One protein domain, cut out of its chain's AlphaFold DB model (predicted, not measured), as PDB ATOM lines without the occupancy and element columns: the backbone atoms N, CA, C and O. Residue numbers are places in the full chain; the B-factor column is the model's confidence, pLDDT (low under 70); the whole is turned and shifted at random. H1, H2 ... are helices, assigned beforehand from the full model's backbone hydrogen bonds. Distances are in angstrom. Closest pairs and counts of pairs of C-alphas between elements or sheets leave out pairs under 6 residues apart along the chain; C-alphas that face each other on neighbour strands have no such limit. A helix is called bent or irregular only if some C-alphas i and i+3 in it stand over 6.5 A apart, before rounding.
ATOM      1  N   ASP A 224      51.304 -58.003  -4.349       97.06
ATOM      2  CA  ASP A 224      50.827 -58.108  -5.730       97.06
ATOM      3  C   ASP A 224      49.590 -59.005  -5.834       97.06
ATOM      4  O   ASP A 224      48.615 -58.624  -6.479       97.06
ATOM      5  N   CYS A 225      49.573 -60.150  -5.144       96.75
ATOM      6  CA  CYS A 225      48.422 -61.050  -5.177       96.75
ATOM      7  C   CYS A 225      47.202 -60.504  -4.452       96.75
ATOM      8  O   CYS A 225      46.101 -60.607  -4.987       96.75
ATOM      9  N   TYR A 226      47.374 -59.809  -3.328       98.00
ATOM     10  CA  TYR A 226      46.249 -59.093  -2.732       98.00
ATOM     11  C   TYR A 226      45.697 -57.997  -3.648       98.00
ATOM     12  O   TYR A 226      44.480 -57.841  -3.749       98.00
ATOM     13  N   LEU A 227      46.563 -57.244  -4.334       97.69
ATOM     14  CA  LEU A 227      46.108 -56.240  -5.292       97.69
ATOM     15  C   LEU A 227      45.315 -56.890  -6.430       97.69
ATOM     16  O   LEU A 227      44.180 -56.488  -6.680       97.69
ATOM     17  N   ALA A 228      45.890 -57.910  -7.069       95.38
ATOM     18  CA  ALA A 228      45.293 -58.619  -8.194       95.38
ATOM     19  C   ALA A 228      43.944 -59.251  -7.823       95.38
ATOM     20  O   ALA A 228      42.948 -59.014  -8.501       95.38
ATOM     21  N   GLN A 229      43.866 -59.971  -6.700       94.94
ATOM     22  CA  GLN A 229      42.621 -60.593  -6.230       94.94
ATOM     23  C   GLN A 229      41.503 -59.578  -5.965       94.94
ATOM     24  O   GLN A 229      40.330 -59.918  -6.089       94.94
ATOM     25  N   ALA A 230      41.834 -58.337  -5.601       95.62
ATOM     26  CA  ALA A 230      40.834 -57.304  -5.349       95.62
ATOM     27  C   ALA A 230      40.253 -56.666  -6.623       95.62
ATOM     28  O   ALA A 230      39.210 -56.011  -6.545       95.62
ATOM     29  N   VAL A 231      40.941 -56.781  -7.764       93.06
ATOM     30  CA  VAL A 231      40.642 -56.001  -8.984       93.06
ATOM     31  C   VAL A 231      40.623 -56.827 -10.271       93.06
ATOM     32  O   VAL A 231      40.411 -56.264 -11.341       93.06
ATOM     33  N   THR A 232      40.874 -58.133 -10.188       89.38
ATOM     34  CA  THR A 232      40.936 -59.020 -11.350       89.38
ATOM     35  C   THR A 232      39.604 -59.066 -12.100       89.38
ATOM     36  O   THR A 232      38.533 -59.072 -11.495       89.38
ATOM     37  N   LEU A 233      39.693 -59.122 -13.430       84.75
ATOM     38  CA  LEU A 233      38.562 -59.375 -14.326       84.75
ATOM     39  C   LEU A 233      38.542 -60.821 -14.843       84.75
ATOM     40  O   LEU A 233      37.584 -61.223 -15.496       84.75
ATOM     41  N   LYS A 234      39.597 -61.602 -14.564       80.12
ATOM     42  CA  LYS A 234      39.742 -62.989 -15.037       80.12
ATOM     43  C   LYS A 234      38.882 -63.975 -14.239       80.12
ATOM     44  O   LYS A 234      38.606 -65.073 -14.703       80.12
ATOM     45  N   THR A 235      38.465 -63.593 -13.032       81.31
ATOM     46  CA  THR A 235      37.615 -64.401 -12.146       81.31
ATOM     47  C   THR A 235      36.461 -63.560 -11.607       81.31
ATOM     48  O   THR A 235      36.423 -62.345 -11.808       81.31
ATOM     49  N   ALA A 236      35.499 -64.198 -10.934       82.38
ATOM     50  CA  ALA A 236      34.413 -63.472 -10.287       82.38
ATOM     51  C   ALA A 236      34.987 -62.472  -9.260       82.38
ATOM     52  O   ALA A 236      35.730 -62.891  -8.366       82.38
ATOM     53  N   PRO A 237      34.655 -61.171  -9.357       82.12
ATOM     54  CA  PRO A 237      35.199 -60.176  -8.446       82.12
ATOM     55  C   PRO A 237      34.723 -60.453  -7.011       82.12
ATOM     56  O   PRO A 237      33.569 -60.850  -6.810       82.12
ATOM     57  N   PRO A 238      35.578 -60.240  -5.994       90.38
ATOM     58  CA  PRO A 238      35.167 -60.395  -4.605       90.38
ATOM     59  C   PRO A 238      34.111 -59.352  -4.220       90.38
ATOM     60  O   PRO A 238      34.013 -58.281  -4.823       90.38
ATOM     61  N   ASP A 239      33.358 -59.631  -3.154       93.19
ATOM     62  CA  ASP A 239      32.504 -58.617  -2.535       93.19
ATOM     63  C   ASP A 239      33.326 -57.401  -2.062       93.19
ATOM     64  O   ASP A 239      34.517 -57.519  -1.754       93.19
ATOM     65  N   ASP A 240      32.689 -56.230  -1.954       93.56
ATOM     66  CA  ASP A 240      33.363 -54.981  -1.576       93.56
ATOM     67  C   ASP A 240      34.162 -55.086  -0.268       93.56
ATOM     68  O   ASP A 240      35.250 -54.522  -0.167       93.56
ATOM     69  N   ALA A 241      33.646 -55.788   0.748       96.19
ATOM     70  CA  ALA A 241      34.321 -55.887   2.039       96.19
ATOM     71  C   ALA A 241      35.598 -56.727   1.927       96.19
ATOM     72  O   ALA A 241      36.603 -56.423   2.572       96.19
ATOM     73  N   THR A 242      35.573 -57.779   1.113       97.06
ATOM     74  CA  THR A 242      36.735 -58.610   0.797       97.06
ATOM     75  C   THR A 242      37.737 -57.856  -0.078       97.06
ATOM     76  O   THR A 242      38.920 -57.830   0.266       97.06
ATOM     77  N   ALA A 243      37.275 -57.147  -1.111       96.56
ATOM     78  CA  ALA A 243      38.114 -56.291  -1.950       96.56
ATOM     79  C   ALA A 243      38.844 -55.214  -1.126       96.56
ATOM     80  O   ALA A 243      40.050 -55.027  -1.278       96.56
ATOM     81  N   ILE A 244      38.141 -54.548  -0.200       98.31
ATOM     82  CA  ILE A 244      38.735 -53.559   0.712       98.31
ATOM     83  C   ILE A 244      39.850 -54.196   1.551       98.31
ATOM     84  O   ILE A 244      40.962 -53.670   1.568       98.31
ATOM     85  N   ARG A 245      39.602 -55.349   2.193       98.25
ATOM     86  CA  ARG A 245      40.620 -56.030   3.021       98.25
ATOM     87  C   ARG A 245      41.863 -56.415   2.222       98.25
ATOM     88  O   ARG A 245      42.977 -56.297   2.736       98.25
ATOM     89  N   TYR A 246      41.685 -56.887   0.991       98.38
ATOM     90  CA  TYR A 246      42.795 -57.216   0.105       98.38
ATOM     91  C   TYR A 246      43.598 -55.969  -0.275       98.38
ATOM     92  O   TYR A 246      44.806 -55.942  -0.058       98.38
ATOM     93  N   LEU A 247      42.956 -54.884  -0.713       98.56
ATOM     94  CA  LEU A 247      43.670 -53.646  -1.054       98.56
ATOM     95  C   LEU A 247      44.407 -53.033   0.147       98.56
ATOM     96  O   LEU A 247      45.531 -52.554   0.000       98.56
ATOM     97  N   GLU A 248      43.818 -53.070   1.343       98.38
ATOM     98  CA  GLU A 248      44.500 -52.643   2.572       98.38
ATOM     99  C   GLU A 248      45.711 -53.526   2.891       98.38
ATOM    100  O   GLU A 248      46.773 -53.019   3.259       98.38
ATOM    101  N   SER A 249      45.573 -54.841   2.700       98.31
ATOM    102  CA  SER A 249      46.656 -55.811   2.887       98.31
ATOM    103  C   SER A 249      47.795 -55.614   1.886       98.31
ATOM    104  O   SER A 249      48.956 -55.769   2.273       98.31
ATOM    105  N   ALA A 250      47.473 -55.240   0.645       98.31
ATOM    106  CA  ALA A 250      48.437 -54.902  -0.396       98.31
ATOM    107  C   ALA A 250      49.219 -53.628  -0.033       98.31
ATOM    108  O   ALA A 250      50.446 -53.657   0.055       98.31
ATOM    109  N   ILE A 251      48.518 -52.530   0.285       98.19
ATOM    110  CA  ILE A 251      49.137 -51.246   0.666       98.19
ATOM    111  C   ILE A 251      50.062 -51.398   1.876       98.19
ATOM    112  O   ILE A 251      51.136 -50.804   1.899       98.19
ATOM    113  N   ALA A 252      49.679 -52.202   2.870       97.56
ATOM    114  CA  ALA A 252      50.497 -52.429   4.061       97.56
ATOM    115  C   ALA A 252      51.826 -53.160   3.779       97.56
ATOM    116  O   ALA A 252      52.715 -53.137   4.629       97.56
ATOM    117  N   ARG A 253      51.949 -53.825   2.622       97.81
ATOM    118  CA  ARG A 253      53.106 -54.646   2.240       97.81
ATOM    119  C   ARG A 253      53.970 -54.021   1.141       97.81
ATOM    120  O   ARG A 253      55.132 -54.397   1.041       97.81
ATOM    121  N   PHE A 254      53.438 -53.094   0.341       97.50
ATOM    122  CA  PHE A 254      54.217 -52.416  -0.699       97.50
ATOM    123  C   PHE A 254      55.333 -51.541  -0.113       97.50
ATOM    124  O   PHE A 254      55.101 -50.711   0.771       97.50
ATOM    125  N   ASP A 255      56.540 -51.662  -0.667       95.44
ATOM    126  CA  ASP A 255      57.636 -50.728  -0.419       95.44
ATOM    127  C   ASP A 255      57.483 -49.490  -1.310       95.44
ATOM    128  O   ASP A 255      57.820 -49.486  -2.489       95.44
ATOM    129  N   VAL A 256      56.998 -48.388  -0.737       91.81
ATOM    130  CA  VAL A 256      56.789 -47.131  -1.477       91.81
ATOM    131  C   VAL A 256      58.088 -46.439  -1.924       91.81
ATOM    132  O   VAL A 256      58.032 -45.457  -2.679       91.81
ATOM    133  N   SER A 257      59.259 -46.905  -1.472       93.75
ATOM    134  CA  SER A 257      60.550 -46.431  -1.984       93.75
ATOM    135  C   SER A 257      60.854 -46.996  -3.376       93.75
ATOM    136  O   SER A 257      61.419 -46.280  -4.211       93.75
ATOM    137  N   ASP A 258      60.371 -48.206  -3.666       94.56
ATOM    138  CA  ASP A 258      60.395 -48.828  -4.986       94.56
ATOM    139  C   ASP A 258      59.366 -48.134  -5.909       94.56
ATOM    140  O   ASP A 258      58.177 -48.067  -5.579       94.56
ATOM    141  N   PRO A 259      59.788 -47.553  -7.051       91.25
ATOM    142  CA  PRO A 259      58.879 -46.899  -7.988       91.25
ATOM    143  C   PRO A 259      57.744 -47.776  -8.513       91.25
ATOM    144  O   PRO A 259      56.632 -47.268  -8.661       91.25
ATOM    145  N   GLU A 260      58.002 -49.058  -8.769       90.94
ATOM    146  CA  GLU A 260      56.997 -49.970  -9.313       90.94
ATOM    147  C   GLU A 260      55.929 -50.270  -8.257       90.94
ATOM    148  O   GLU A 260      54.733 -50.064  -8.480       90.94
ATOM    149  N   GLN A 261      56.363 -50.657  -7.056       95.00
ATOM    150  CA  GLN A 261      55.454 -50.925  -5.941       95.00
ATOM    151  C   GLN A 261      54.710 -49.667  -5.490       95.00
ATOM    152  O   GLN A 261      53.530 -49.738  -5.147       95.00
ATOM    153  N   ARG A 262      55.340 -48.487  -5.553       94.62
ATOM    154  CA  ARG A 262      54.656 -47.209  -5.310       94.62
ATOM    155  C   ARG A 262      53.528 -46.970  -6.314       94.62
ATOM    156  O   ARG A 262      52.462 -46.510  -5.911       94.62
ATOM    157  N   ALA A 263      53.723 -47.283  -7.595       92.94
ATOM    158  CA  ALA A 263      52.666 -47.147  -8.597       92.94
ATOM    159  C   ALA A 263      51.491 -48.109  -8.344       92.94
ATOM    160  O   ALA A 263      50.333 -47.690  -8.446       92.94
ATOM    161  N   LYS A 264      51.775 -49.356  -7.940       95.81
ATOM    162  CA  LYS A 264      50.760 -50.339  -7.516       95.81
ATOM    163  C   LYS A 264      50.018 -49.888  -6.250       95.81
ATOM    164  O   LYS A 264      48.789 -49.940  -6.197       95.81
ATOM    165  N   ALA A 265      50.732 -49.339  -5.267       96.56
ATOM    166  CA  ALA A 265      50.132 -48.755  -4.069       96.56
ATOM    167  C   ALA A 265      49.215 -47.566  -4.405       96.56
ATOM    168  O   ALA A 265      48.120 -47.461  -3.852       96.56
ATOM    169  N   ASN A 266      49.606 -46.699  -5.345       95.44
ATOM    170  CA  ASN A 266      48.762 -45.594  -5.813       95.44
ATOM    171  C   ASN A 266      47.467 -46.102  -6.464       95.44
ATOM    172  O   ASN A 266      46.399 -45.550  -6.193       95.44
ATOM    173  N   PHE A 267      47.542 -47.174  -7.264       96.19
ATOM    174  CA  PHE A 267      46.355 -47.826  -7.827       96.19
ATOM    175  C   PHE A 267      45.445 -48.369  -6.721       96.19
ATOM    176  O   PHE A 267      44.243 -48.099  -6.713       96.19
ATOM    177  N   ALA A 268      46.018 -49.046  -5.723       97.44
ATOM    178  CA  ALA A 268      45.266 -49.553  -4.581       97.44
ATOM    179  C   ALA A 268      44.595 -48.429  -3.766       97.44
ATOM    180  O   ALA A 268      43.432 -48.555  -3.379       97.44
ATOM    181  N   HIS A 269      45.278 -47.296  -3.550       98.12
ATOM    182  CA  HIS A 269      44.688 -46.109  -2.922       98.12
ATOM    183  C   HIS A 269      43.511 -45.559  -3.737       98.12
ATOM    184  O   HIS A 269      42.450 -45.286  -3.174       98.12
ATOM    185  N   TYR A 270      43.656 -45.442  -5.054       97.62
ATOM    186  CA  TYR A 270      42.561 -45.044  -5.932       97.62
ATOM    187  C   TYR A 270      41.355 -45.995  -5.808       97.62
ATOM    188  O   TYR A 270      40.245 -45.544  -5.510       97.62
ATOM    189  N   ARG A 271      41.564 -47.309  -5.941       96.94
ATOM    190  CA  ARG A 271      40.494 -48.317  -5.851       96.94
ATOM    191  C   ARG A 271      39.800 -48.315  -4.487       96.94
ATOM    192  O   ARG A 271      38.570 -48.344  -4.437       96.94
ATOM    193  N   LEU A 272      40.551 -48.182  -3.389       98.31
ATOM    194  CA  LEU A 272      39.975 -48.027  -2.047       98.31
ATOM    195  C   LEU A 272      39.123 -46.768  -1.920       98.31
ATOM    196  O   LEU A 272      38.091 -46.811  -1.261       98.31
ATOM    197  N   SER A 273      39.512 -45.655  -2.550       98.31
ATOM    198  CA  SER A 273      38.698 -44.436  -2.510       98.31
ATOM    199  C   SER A 273      37.317 -44.643  -3.138       98.31
ATOM    200  O   SER A 273      36.313 -44.213  -2.571       98.31
ATOM    201  N   VAL A 274      37.253 -45.377  -4.252       96.94
ATOM    202  CA  VAL A 274      36.002 -45.715  -4.940       96.94
ATOM    203  C   VAL A 274      35.161 -46.673  -4.094       96.94
ATOM    204  O   VAL A 274      33.988 -46.393  -3.850       96.94
ATOM    205  N   LEU A 275      35.754 -47.766  -3.598       96.88
ATOM    206  CA  LEU A 275      35.043 -48.764  -2.791       96.88
ATOM    207  C   LEU A 275      34.531 -48.176  -1.472       96.88
ATOM    208  O   LEU A 275      33.370 -48.375  -1.120       96.88
ATOM    209  N   TYR A 276      35.343 -47.390  -0.763       97.81
ATOM    210  CA  TYR A 276      34.893 -46.735   0.462       97.81
ATOM    211  C   TYR A 276      33.757 -45.743   0.202       97.81
ATOM    212  O   TYR A 276      32.775 -45.744   0.944       97.81
ATOM    213  N   ALA A 277      33.839 -44.943  -0.865       95.44
ATOM    214  CA  ALA A 277      32.760 -44.034  -1.239       95.44
ATOM    215  C   ALA A 277      31.468 -44.794  -1.587       95.44
ATOM    216  O   ALA A 277      30.382 -44.385  -1.178       95.44
ATOM    217  N   LEU A 278      31.581 -45.927  -2.287       93.56
ATOM    218  CA  LEU A 278      30.446 -46.777  -2.657       93.56
ATOM    219  C   LEU A 278      29.745 -47.387  -1.437       93.56
ATOM    220  O   LEU A 278      28.529 -47.553  -1.447       93.56
ATOM    221  N   ASN A 279      30.499 -47.654  -0.367       93.69
ATOM    222  CA  ASN A 279      29.994 -48.183   0.902       93.69
ATOM    223  C   ASN A 279      29.623 -47.079   1.916       93.69
ATOM    224  O   ASN A 279      29.449 -47.356   3.101       93.69
ATOM    225  N   GLY A 280      29.522 -45.814   1.483       92.69
ATOM    226  CA  GLY A 280      29.135 -44.686   2.343       92.69
ATOM    227  C   GLY A 280      30.200 -44.258   3.363       92.69
ATOM    228  O   GLY A 280      29.920 -43.463   4.261       92.69
ATOM    229  N   MET A 281      31.435 -44.751   3.239       96.25
ATOM    230  CA  MET A 281      32.557 -44.457   4.135       96.25
ATOM    231  C   MET A 281      33.353 -43.241   3.637       96.25
ATOM    232  O   MET A 281      34.491 -43.354   3.183       96.25
ATOM    233  N   ASP A 282      32.752 -42.055   3.748       96.31
ATOM    234  CA  ASP A 282      33.271 -40.807   3.164       96.31
ATOM    235  C   ASP A 282      34.695 -40.427   3.614       96.31
ATOM    236  O   ASP A 282      35.558 -40.108   2.797       96.31
ATOM    237  N   GLN A 283      34.960 -40.468   4.922       97.06
ATOM    238  CA  GLN A 283      36.246 -40.025   5.472       97.06
ATOM    239  C   GLN A 283      37.414 -40.935   5.046       97.06
ATOM    240  O   GLN A 283      38.416 -40.410   4.548       97.06
ATOM    241  N   PRO A 284      37.311 -42.278   5.160       97.94
ATOM    242  CA  PRO A 284      38.279 -43.187   4.551       97.94
ATOM    243  C   PRO A 284      38.444 -42.953   3.047       97.94
ATOM    244  O   PRO A 284      39.574 -42.820   2.577       97.94
ATOM    245  N   ALA A 285      37.341 -42.809   2.307       98.00
ATOM    246  CA  ALA A 285      37.381 -42.606   0.863       98.00
ATOM    247  C   ALA A 285      38.217 -41.378   0.467       98.00
ATOM    248  O   ALA A 285      39.135 -41.481  -0.349       98.00
ATOM    249  N   ARG A 286      37.975 -40.227   1.112       97.69
ATOM    250  CA  ARG A 286      38.739 -38.990   0.870       97.69
ATOM    251  C   ARG A 286      40.209 -39.126   1.222       97.69
ATOM    252  O   ARG A 286      41.047 -38.635   0.474       97.69
ATOM    253  N   LYS A 287      40.534 -39.783   2.339       97.69
ATOM    254  CA  LYS A 287      41.928 -40.003   2.745       97.69
ATOM    255  C   LYS A 287      42.690 -40.772   1.665       97.69
ATOM    256  O   LYS A 287      43.806 -40.396   1.321       97.69
ATOM    257  N   HIS A 288      42.089 -41.828   1.119       98.38
ATOM    258  CA  HIS A 288      42.698 -42.614   0.050       98.38
ATOM    259  C   HIS A 288      42.760 -41.842  -1.281       98.38
ATOM    260  O   HIS A 288      43.800 -41.872  -1.937       98.38
ATOM    261  N   LEU A 289      41.727 -41.064  -1.626       97.75
ATOM    262  CA  LEU A 289      41.756 -40.198  -2.812       97.75
ATOM    263  C   LEU A 289      42.852 -39.124  -2.715       97.75
ATOM    264  O   LEU A 289      43.543 -38.863  -3.693       97.75
ATOM    265  N   GLN A 290      43.070 -38.532  -1.539       97.25
ATOM    266  CA  GLN A 290      44.154 -37.570  -1.312       97.25
ATOM    267  C   GLN A 290      45.542 -38.188  -1.525       97.25
ATOM    268  O   GLN A 290      46.406 -37.535  -2.105       97.25
ATOM    269  N   GLN A 291      45.751 -39.437  -1.089       96.12
ATOM    270  CA  GLN A 291      47.002 -40.163  -1.338       96.12
ATOM    271  C   GLN A 291      47.220 -40.397  -2.837       96.12
ATOM    272  O   GLN A 291      48.303 -40.124  -3.343       96.12
ATOM    273  N   PHE A 292      46.175 -40.810  -3.560       95.75
ATOM    274  CA  PHE A 292      46.239 -40.965  -5.013       95.75
ATOM    275  C   PHE A 292      46.516 -39.631  -5.730       95.75
ATOM    276  O   PHE A 292      47.411 -39.541  -6.557       95.75
ATOM    277  N   ILE A 293      45.827 -38.549  -5.367       95.25
ATOM    278  CA  ILE A 293      46.055 -37.210  -5.940       95.25
ATOM    279  C   ILE A 293      47.504 -36.746  -5.740       95.25
ATOM    280  O   ILE A 293      48.081 -36.105  -6.621       95.25
ATOM    281  N   ALA A 294      48.104 -37.071  -4.593       92.56
ATOM    282  CA  ALA A 294      49.479 -36.711  -4.277       92.56
ATOM    283  C   ALA A 294      50.522 -37.427  -5.155       92.56
ATOM    284  O   ALA A 294      51.655 -36.949  -5.222       92.56
ATOM    285  N   SER A 295      50.165 -38.513  -5.860       89.62
ATOM    286  CA  SER A 295      51.078 -39.170  -6.804       89.62
ATOM    287  C   SER A 295      51.310 -38.363  -8.082       89.62
ATOM    288  O   SER A 295      52.272 -38.623  -8.802       89.62
ATOM    289  N   TYR A 296      50.455 -37.378  -8.367       87.56
ATOM    290  CA  TYR A 296      50.607 -36.482  -9.508       87.56
ATOM    291  C   TYR A 296      51.377 -35.212  -9.112       87.56
ATOM    292  O   TYR A 296      51.123 -34.653  -8.039       87.56
ATOM    293  N   PRO A 297      52.266 -34.678  -9.975       86.19
ATOM    294  CA  PRO A 297      52.915 -33.386  -9.745       86.19
ATOM    295  C   PRO A 297      51.904 -32.265  -9.472       86.19
ATOM    296  O   PRO A 297      50.829 -32.236 -10.067       86.19
ATOM    297  N   GLU A 298      52.237 -31.308  -8.601       83.00
ATOM    298  CA  GLU A 298      51.307 -30.228  -8.216       83.00
ATOM    299  C   GLU A 298      50.834 -29.372  -9.393       83.00
ATOM    300  O   GLU A 298      49.716 -28.867  -9.368       83.00
ATOM    301  N   ASN A 299      51.663 -29.223 -10.428       82.44
ATOM    302  CA  ASN A 299      51.369 -28.476 -11.650       82.44
ATOM    303  C   ASN A 299      50.670 -29.311 -12.737       82.44
ATOM    304  O   ASN A 299      50.447 -28.806 -13.836       82.44
ATOM    305  N   ASN A 300      50.360 -30.582 -12.471       89.00
ATOM    306  CA  ASN A 300      49.685 -31.446 -13.427       89.00
ATOM    307  C   ASN A 300      48.229 -30.982 -13.629       89.00
ATOM    308  O   ASN A 300      47.476 -30.824 -12.667       89.00
ATOM    309  N   ALA A 301      47.828 -30.769 -14.887       89.06
ATOM    310  CA  ALA A 301      46.497 -30.264 -15.217       89.06
ATOM    311  C   ALA A 301      45.387 -31.225 -14.766       89.06
ATOM    312  O   ALA A 301      44.440 -30.781 -14.130       89.06
ATOM    313  N   PHE A 302      45.538 -32.531 -15.006       89.81
ATOM    314  CA  PHE A 302      44.566 -33.545 -14.584       89.81
ATOM    315  C   PHE A 302      44.366 -33.553 -13.064       89.81
ATOM    316  O   PHE A 302      43.232 -33.565 -12.581       89.81
ATOM    317  N   ARG A 303      45.454 -33.424 -12.297       91.88
ATOM    318  CA  ARG A 303      45.379 -33.238 -10.843       91.88
ATOM    319  C   ARG A 303      44.537 -32.015 -10.473       91.88
ATOM    320  O   ARG A 303      43.633 -32.135  -9.651       91.88
ATOM    321  N   GLN A 304      44.838 -30.849 -11.045       91.06
ATOM    322  CA  GLN A 304      44.223 -29.576 -10.651       91.06
ATOM    323  C   GLN A 304      42.770 -29.421 -11.113       91.06
ATOM    324  O   GLN A 304      41.957 -28.876 -10.371       91.06
ATOM    325  N   THR A 305      42.447 -29.858 -12.331       90.25
ATOM    326  CA  THR A 305      41.151 -29.580 -12.971       90.25
ATOM    327  C   THR A 305      40.166 -30.735 -12.883       90.25
ATOM    328  O   THR A 305      38.967 -30.491 -12.992       90.25
ATOM    329  N   VAL A 306      40.644 -31.967 -12.676       90.31
ATOM    330  CA  VAL A 306      39.791 -33.162 -12.623       90.31
ATOM    331  C   VAL A 306      39.790 -33.777 -11.233       90.31
ATOM    332  O   VAL A 306      38.730 -33.872 -10.625       90.31
ATOM    333  N   LEU A 307      40.950 -34.164 -10.692       92.88
ATOM    334  CA  LEU A 307      40.977 -34.945  -9.451       92.88
ATOM    335  C   LEU A 307      40.710 -34.107  -8.193       92.88
ATOM    336  O   LEU A 307      39.952 -34.526  -7.322       92.88
ATOM    337  N   GLN A 308      41.325 -32.926  -8.078       93.69
ATOM    338  CA  GLN A 308      41.193 -32.077  -6.891       93.69
ATOM    339  C   GLN A 308      39.741 -31.622  -6.636       93.69
ATOM    340  O   GLN A 308      39.308 -31.742  -5.488       93.69
ATOM    341  N   PRO A 309      38.957 -31.189  -7.649       94.62
ATOM    342  CA  PRO A 309      37.552 -30.810  -7.455       94.62
ATOM    343  C   PRO A 309      36.643 -31.946  -6.963       94.62
ATOM    344  O   PRO A 309      35.619 -31.688  -6.331       94.62
ATOM    345  N   LEU A 310      37.002 -33.217  -7.188       93.25
ATOM    346  CA  LEU A 310      36.215 -34.351  -6.677       93.25
ATOM    347  C   LEU A 310      36.157 -34.360  -5.141       93.25
ATOM    348  O   LEU A 310      35.175 -34.826  -4.562       93.25
ATOM    349  N   LEU A 311      37.172 -33.802  -4.473       94.62
ATOM    350  CA  LEU A 311      37.213 -33.677  -3.015       94.62
ATOM    351  C   LEU A 311      36.254 -32.612  -2.456       94.62
ATOM    352  O   LEU A 311      36.070 -32.583  -1.238       94.62
ATOM    353  N   ASP A 312      35.620 -31.791  -3.294       90.50
ATOM    354  CA  ASP A 312      34.699 -30.735  -2.845       90.50
ATOM    355  C   ASP A 312      33.264 -31.252  -2.636       90.50
ATOM    356  O   ASP A 312      32.489 -30.672  -1.875       90.50
ATOM    357  N   THR A 313      32.903 -32.379  -3.259       85.75
ATOM    358  CA  THR A 313      31.562 -32.981  -3.135       85.75
ATOM    359  C   THR A 313      31.459 -33.763  -1.831       85.75
ATOM    360  O   THR A 313      32.352 -34.568  -1.583       85.75
ATOM    361  N   GLN A 314      30.405 -33.577  -1.018       87.12
ATOM    362  CA  GLN A 314      30.151 -34.323   0.229       87.12
ATOM    363  C   GLN A 314      28.752 -34.972   0.232       87.12
ATOM    364  O   GLN A 314      27.770 -34.232   0.181       87.12
ATOM    365  N   PRO A 315      28.635 -36.315   0.347       90.50
ATOM    366  CA  PRO A 315      29.713 -37.315   0.415       90.50
ATOM    367  C   PRO A 315      30.478 -37.476  -0.915       90.50
ATOM    368  O   PRO A 315      30.055 -36.977  -1.953       90.50
ATOM    369  N   LEU A 316      31.635 -38.148  -0.881       93.81
ATOM    370  CA  LEU A 316      32.466 -38.397  -2.056       93.81
ATOM    371  C   LEU A 316      31.700 -39.292  -3.030       93.81
ATOM    372  O   LEU A 316      31.157 -40.331  -2.656       93.81
ATOM    373  N   ASN A 317      31.673 -38.896  -4.297       91.94
ATOM    374  CA  ASN A 317      30.922 -39.607  -5.316       91.94
ATOM    375  C   ASN A 317      31.784 -40.689  -5.986       91.94
ATOM    376  O   ASN A 317      32.601 -40.388  -6.855       91.94
ATOM    377  N   ALA A 318      31.562 -41.951  -5.607       93.25
ATOM    378  CA  ALA A 318      32.282 -43.106  -6.151       93.25
ATOM    379  C   ALA A 318      32.227 -43.196  -7.685       93.25
ATOM    380  O   ALA A 318      33.238 -43.502  -8.312       93.25
ATOM    381  N   PHE A 319      31.066 -42.907  -8.286       90.62
ATOM    382  CA  PHE A 319      30.888 -42.981  -9.737       90.62
ATOM    383  C   PHE A 319      31.700 -41.890 -10.438       90.62
ATOM    384  O   PHE A 319      32.453 -42.196 -11.352       90.62
ATOM    385  N   ALA A 320      31.644 -40.650  -9.940       89.75
ATOM    386  CA  ALA A 320      32.426 -39.545 -10.494       89.75
ATOM    387  C   ALA A 320      33.942 -39.777 -10.386       89.75
ATOM    388  O   ALA A 320      34.670 -39.493 -11.334       89.75
ATOM    389  N   VAL A 321      34.425 -40.315  -9.256       92.56
ATOM    390  CA  VAL A 321      35.846 -40.667  -9.082       92.56
ATOM    391  C   VAL A 321      36.264 -41.765 -10.058       92.56
ATOM    392  O   VAL A 321      37.307 -41.650 -10.696       92.56
ATOM    393  N   CYS A 322      35.436 -42.800 -10.199       91.62
ATOM    394  CA  CYS A 322      35.674 -43.918 -11.102       91.62
ATOM    395  C   CYS A 322      35.779 -43.469 -12.566       91.62
ATOM    396  O   CYS A 322      36.794 -43.715 -13.217       91.62
ATOM    397  N   THR A 323      34.765 -42.752 -13.064       86.56
ATOM    398  CA  THR A 323      34.715 -42.315 -14.465       86.56
ATOM    399  C   THR A 323      35.800 -41.295 -14.783       86.56
ATOM    400  O   THR A 323      36.362 -41.331 -15.868       86.56
ATOM    401  N   ALA A 324      36.145 -40.407 -13.842       87.81
ATOM    402  CA  ALA A 324      37.193 -39.410 -14.052       87.81
ATOM    403  C   ALA A 324      38.569 -40.029 -14.348       87.81
ATOM    404  O   ALA A 324      39.352 -39.438 -15.088       87.81
ATOM    405  N   VAL A 325      38.869 -41.192 -13.759       89.25
ATOM    406  CA  VAL A 325      40.145 -41.892 -13.960       89.25
ATOM    407  C   VAL A 325      40.056 -42.897 -15.105       89.25
ATOM    408  O   VAL A 325      40.994 -42.967 -15.891       89.25
ATOM    409  N   SER A 326      38.955 -43.647 -15.241       85.25
ATOM    410  CA  SER A 326      38.832 -44.668 -16.293       85.25
ATOM    411  C   SER A 326      38.813 -44.078 -17.701       85.25
ATOM    412  O   SER A 326      39.361 -44.691 -18.605       85.25
ATOM    413  N   THR A 327      38.250 -42.877 -17.878       77.06
ATOM    414  CA  THR A 327      38.183 -42.199 -19.183       77.06
ATOM    415  C   THR A 327      39.321 -41.195 -19.395       77.06
ATOM    416  O   THR A 327      39.237 -40.334 -20.274       77.06
ATOM    417  N   ALA A 328      40.335 -41.193 -18.526       80.75
ATOM    418  CA  ALA A 328      41.506 -40.351 -18.723       80.75
ATOM    419  C   ALA A 328      42.286 -40.850 -19.947       80.75
ATOM    420  O   ALA A 328      42.394 -42.055 -20.169       80.75
ATOM    421  N   SER A 329      42.850 -39.936 -20.741       72.56
ATOM    422  CA  SER A 329      43.686 -40.347 -21.870       72.56
ATOM    423  C   SER A 329      44.897 -41.139 -21.381       72.56
ATOM    424  O   SER A 329      45.390 -40.936 -20.267       72.56
ATOM    425  N   GLU A 330      45.437 -42.011 -22.230       71.06
ATOM    426  CA  GLU A 330      46.579 -42.833 -21.827       71.06
ATOM    427  C   GLU A 330      47.833 -42.027 -21.455       71.06
ATOM    428  O   GLU A 330      48.717 -42.539 -20.774       71.06
ATOM    429  N   GLU A 331      47.945 -40.791 -21.948       69.38
ATOM    430  CA  GLU A 331      49.031 -39.857 -21.623       69.38
ATOM    431  C   GLU A 331      48.921 -39.304 -20.194       69.38
ATOM    432  O   GLU A 331      49.894 -38.802 -19.634       69.38
ATOM    433  N   VAL A 332      47.717 -39.368 -19.620       77.00
ATOM    434  CA  VAL A 332      47.376 -38.862 -18.289       77.00
ATOM    435  C   VAL A 332      47.369 -39.981 -17.247       77.00
ATOM    436  O   VAL A 332      47.665 -39.730 -16.073       77.00
ATOM    437  N   LEU A 333      47.053 -41.211 -17.657       78.06
ATOM    438  CA  LEU A 333      47.221 -42.391 -16.814       78.06
ATOM    439  C   LEU A 333      48.695 -42.572 -16.430       78.06
ATOM    440  O   LEU A 333      49.600 -42.256 -17.203       78.06
ATOM    441  N   LEU A 334      48.937 -43.086 -15.222       77.38
ATOM    442  CA  LEU A 334      50.292 -43.394 -14.771       77.38
ATOM    443  C   LEU A 334      50.897 -44.450 -15.718       77.38
ATOM    444  O   LEU A 334      50.318 -45.535 -15.835       77.38
ATOM    445  N   PRO A 335      52.015 -44.163 -16.419       81.75
ATOM    446  CA  PRO A 335      52.594 -45.080 -17.404       81.75
ATOM    447  C   PRO A 335      52.868 -46.481 -16.851       81.75
ATOM    448  O   PRO A 335      52.766 -47.466 -17.578       81.75
ATOM    449  N   GLU A 336      53.164 -46.570 -15.556       88.19
ATOM    450  CA  GLU A 336      53.423 -47.804 -14.819       88.19
ATOM    451  C   GLU A 336      52.195 -48.725 -14.717       88.19
ATOM    452  O   GLU A 336      52.349 -49.907 -14.423       88.19
ATOM    453  N   TRP A 337      50.980 -48.219 -14.954       88.94
ATOM    454  CA  TRP A 337      49.762 -49.037 -14.958       88.94
ATOM    455  C   TRP A 337      49.520 -49.722 -16.302       88.94
ATOM    456  O   TRP A 337      48.922 -50.793 -16.329       88.94
ATOM    457  N   LYS A 338      50.002 -49.147 -17.413       84.94
ATOM    458  CA  LYS A 338      49.714 -49.638 -18.773       84.94
ATOM    459  C   LYS A 338      49.948 -51.144 -18.973       84.94
ATOM    460  O   LYS A 338      49.073 -51.768 -19.571       84.94
ATOM    461  N   PRO A 339      51.037 -51.759 -18.460       86.00
ATOM    462  CA  PRO A 339      51.268 -53.198 -18.624       86.00
ATOM    463  C   PRO A 339      50.143 -54.079 -18.067       86.00
ATOM    464  O   PRO A 339      49.962 -55.197 -18.532       86.00
ATOM    465  N   TYR A 340      49.381 -53.570 -17.097       87.38
ATOM    466  CA  TYR A 340      48.336 -54.307 -16.392       87.38
ATOM    467  C   TYR A 340      46.927 -54.005 -16.915       87.38
ATOM    468  O   TYR A 340      45.971 -54.663 -16.520       87.38
ATOM    469  N   LEU A 341      46.765 -53.007 -17.781       85.94
ATOM    470  CA  LEU A 341      45.442 -52.547 -18.204       85.94
ATOM    471  C   LEU A 341      45.051 -53.019 -19.608       85.94
ATOM    472  O   LEU A 341      43.891 -52.881 -19.972       85.94
ATOM    473  N   GLY A 342      45.979 -53.568 -20.395       81.06
ATOM    474  CA  GLY A 342      45.694 -54.032 -21.757       81.06
ATOM    475  C   GLY A 342      44.757 -55.249 -21.808       81.06
ATOM    476  O   GLY A 342      44.753 -56.049 -20.873       81.06
ATOM    477  N   VAL A 343      44.021 -55.439 -22.914       76.44
ATOM    478  CA  VAL A 343      43.085 -56.574 -23.128       76.44
ATOM    479  C   VAL A 343      43.713 -57.922 -22.783       76.44
ATOM    480  O   VAL A 343      43.143 -58.684 -21.999       76.44
ATOM    481  N   THR A 344      44.910 -58.197 -23.304       74.56
ATOM    482  CA  THR A 344      45.612 -59.459 -23.027       74.56
ATOM    483  C   THR A 344      45.900 -59.640 -21.530       74.56
ATOM    484  O   THR A 344      45.623 -60.700 -20.972       74.56
ATOM    485  N   ALA A 345      46.412 -58.608 -20.854       78.50
ATOM    486  CA  ALA A 345      46.791 -58.692 -19.442       78.50
ATOM    487  C   ALA A 345      45.569 -58.747 -18.510       78.50
ATOM    488  O   ALA A 345      45.507 -59.570 -17.596       78.50
ATOM    489  N   ALA A 346      44.579 -57.886 -18.748       80.88
ATOM    490  CA  ALA A 346      43.416 -57.724 -17.886       80.88
ATOM    491  C   ALA A 346      42.389 -58.854 -18.030       80.88
ATOM    492  O   ALA A 346      41.818 -59.273 -17.025       80.88
ATOM    493  N   LEU A 347      42.162 -59.346 -19.255       77.44
ATOM    494  CA  LEU A 347      41.120 -60.335 -19.555       77.44
ATOM    495  C   LEU A 347      41.672 -61.729 -19.878       77.44
ATOM    496  O   LEU A 347      40.895 -62.672 -19.964       77.44
ATOM    497  N   GLY A 348      42.986 -61.879 -20.072       69.56
ATOM    498  CA  GLY A 348      43.580 -63.156 -20.485       69.56
ATOM    499  C   GLY A 348      43.234 -63.565 -21.923       69.56
ATOM    500  O   GLY A 348      43.404 -64.725 -22.282       69.56
ATOM    501  N   LEU A 349      42.737 -62.638 -22.750       65.12
ATOM    502  CA  LEU A 349      42.324 -62.913 -24.128       65.12
ATOM    503  C   LEU A 349      43.498 -62.735 -25.098       65.12
ATOM    504  O   LEU A 349      44.090 -61.659 -25.179       65.12
ATOM    505  N   TYR A 350      43.799 -63.767 -25.885       58.50
ATOM    506  CA  TYR A 350      44.852 -63.748 -26.905       58.50
ATOM    507  C   TYR A 350      44.307 -64.172 -28.285       58.50
ATOM    508  O   TYR A 350      43.429 -65.033 -28.344       58.50
ATOM    509  N   PRO A 351      44.830 -63.645 -29.415       51.69
ATOM    510  CA  PRO A 351      45.738 -62.508 -29.564       51.69
ATOM    511  C   PRO A 351      44.932 -61.221 -29.762       51.69
ATOM    512  O   PRO A 351      44.601 -60.870 -30.894       51.69
ATOM    513  N   TYR A 352      44.608 -60.494 -28.692       56.41
ATOM    514  CA  TYR A 352      43.871 -59.240 -28.847       56.41
ATOM    515  C   TYR A 352      44.512 -58.107 -28.060       56.41
ATOM    516  O   TYR A 352      44.686 -58.203 -26.851       56.41
ATOM    517  N   SER A 353      44.853 -57.078 -28.840       62.66
ATOM    518  CA  SER A 353      45.167 -55.679 -28.552       62.66
ATOM    519  C   SER A 353      45.886 -55.294 -27.250       62.66
ATOM    520  O   SER A 353      45.599 -55.762 -26.153       62.66
ATOM    521  N   SER A 354      46.779 -54.311 -27.358       67.56
ATOM    522  CA  SER A 354      47.290 -53.567 -26.200       67.56
ATOM    523  C   SER A 354      46.313 -52.495 -25.704       67.56
ATOM    524  O   SER A 354      46.673 -51.743 -24.802       67.56
ATOM    525  N   ASP A 355      45.117 -52.403 -26.299       75.25
ATOM    526  CA  ASP A 355      44.101 -51.427 -25.910       75.25
ATOM    527  C   ASP A 355      43.769 -51.560 -24.427       75.25
ATOM    528  O   ASP A 355      43.602 -52.660 -23.892       75.25
ATOM    529  N   ILE A 356      43.684 -50.413 -23.763       79.38
ATOM    530  CA  ILE A 356      43.342 -50.334 -22.352       79.38
ATOM    531  C   ILE A 356      41.895 -50.793 -22.151       79.38
ATOM    532  O   ILE A 356      40.955 -50.241 -22.721       79.38
ATOM    533  N   VAL A 357      41.716 -51.777 -21.278       80.81
ATOM    534  CA  VAL A 357      40.421 -52.188 -20.746       80.81
ATOM    535  C   VAL A 357      40.075 -51.243 -19.609       80.81
ATOM    536  O   VAL A 357      40.612 -51.345 -18.507       80.81
ATOM    537  N   GLU A 358      39.159 -50.313 -19.852       79.31
ATOM    538  CA  GLU A 358      38.748 -49.348 -18.828       79.31
ATOM    539  C   GLU A 358      38.215 -50.015 -17.555       79.31
ATOM    540  O   GLU A 358      38.471 -49.532 -16.452       79.31
ATOM    541  N   ASP A 359      37.519 -51.148 -17.688       83.56
ATOM    542  CA  ASP A 359      36.988 -51.897 -16.545       83.56
ATOM    543  C   ASP A 359      38.118 -52.423 -15.638       83.56
ATOM    544  O   ASP A 359      37.908 -52.592 -14.435       83.56
ATOM    545  N   ALA A 360      39.339 -52.584 -16.172       85.75
ATOM    546  CA  ALA A 360      40.533 -52.943 -15.405       85.75
ATOM    547  C   ALA A 360      41.058 -51.762 -14.573       85.75
ATOM    548  O   ALA A 360      41.704 -51.965 -13.546       85.75
ATOM    549  N   ILE A 361      40.751 -50.524 -14.977       89.19
ATOM    550  CA  ILE A 361      40.966 -49.323 -14.162       89.19
ATOM    551  C   ILE A 361      39.833 -49.215 -13.143       89.19
ATOM    552  O   ILE A 361      40.063 -49.058 -11.939       89.19
ATOM    553  N   CYS A 362      38.588 -49.253 -13.617       88.69
ATOM    554  CA  CYS A 362      37.417 -49.171 -12.769       88.69
ATOM    555  C   CYS A 362      36.153 -49.727 -13.433       88.69
ATOM    556  O   CYS A 362      35.773 -49.236 -14.494       88.69
ATOM    557  N   PRO A 363      35.419 -50.642 -12.770       87.62
ATOM    558  CA  PRO A 363      34.176 -51.200 -13.287       87.62
ATOM    559  C   PRO A 363      33.024 -50.204 -13.076       87.62
ATOM    560  O   PRO A 363      32.157 -50.377 -12.215       87.62
TER     561      PRO A 363
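This is residues 224 to 363 of the 652 residues of an uncharacterized protein of Deltaproteobacteria bacterium (UniProt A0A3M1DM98). Six helices, H1 to H6, run back and forth, each folding back along the one before, with the long H3 through the middle. The hairpin of H1 and H2 packs along one side of H3, while H4, H5 and H6 form with it a loose ring of four; short H7, H8 and H9 cluster at one end, H7 on H3 and H9 on H6 and H7. The printed part has 140 residues, with nine named helices, H1 to H9 in chain order, and no named strand; its class is all helix. It is compact, with a radius of gyration of the C-alphas of 14.3 A and spans of 43 by 32 by 30 A.

Find C-alpha 224 at (50.827, -58.108, -5.730); there H1 begins and runs to residue 231. H2 covers residues 240 to 251, 16.4 A long. Find C-alpha 259 at (58.879, -46.899, -7.988), from which H3 runs 28.9 A to residue 278. Next come H4, residues 282 to 294, 18.3 A; H5, 301 to 310, 14.0 A; and H6, 318 to 326. H7 covers 335 to 341, H8 343 to 347, and H9 358 to 361, ending at C-alpha 361 (40.966, -49.323, -14.162). H5 and H7 are only just irregular: C-alphas 305 and 308 are 6.6 A apart, and C-alphas 336 and 339 are 6.9 A apart.

Start at the hub, H3, which touches five helices; helix packing is mostly aligned, with 7 of 8 tilted pairs shallow. H2 and H3 form a hairpin, closest at C-alphas 251 and 265, 5.4 A. H1 and H2 form another, C-alphas 230 and 243 being closest at 4.5 A. The hairpin of H3 and H4 is closest at C-alphas 273 and 285, 4.1 A. H4 and H5 only just touch, with 3 pairs of C-alphas within 8 A, the closest being 293 and 303 at 6.3 A. H5 touches H6, closest at C-alphas 310 and 321, 6.8 A. H6 touches residues 273 to 278 of H3 alone, closest at C-alphas 274 and 318, 4.7 A. H7 touches residues 260 to 267 of H3 alone, at a steep tilt of 64 degrees, closest at C-alphas 263 and 336, 6.3 A. H9 touches H7, closest at C-alphas 341 and 360, 5.7 A. H8 touches no helix; it is near H7 and H9. In H1, H2, H3, H4, H6 and H8 every O i to N i+4 pair is within hydrogen-bond range; H5 has 2 of 6, with 2 of 7 O i to N i+3 pairs, H7 has 1 of 3, with 3 of 4, and H9 is too short for an i+4 pair.

The two farthest C-alphas, Gln 314 and Pro 351, are 43.9 A apart. The printed part has no cut, and no link is long. Residues 331 and 348 to 354 have pLDDT under 70.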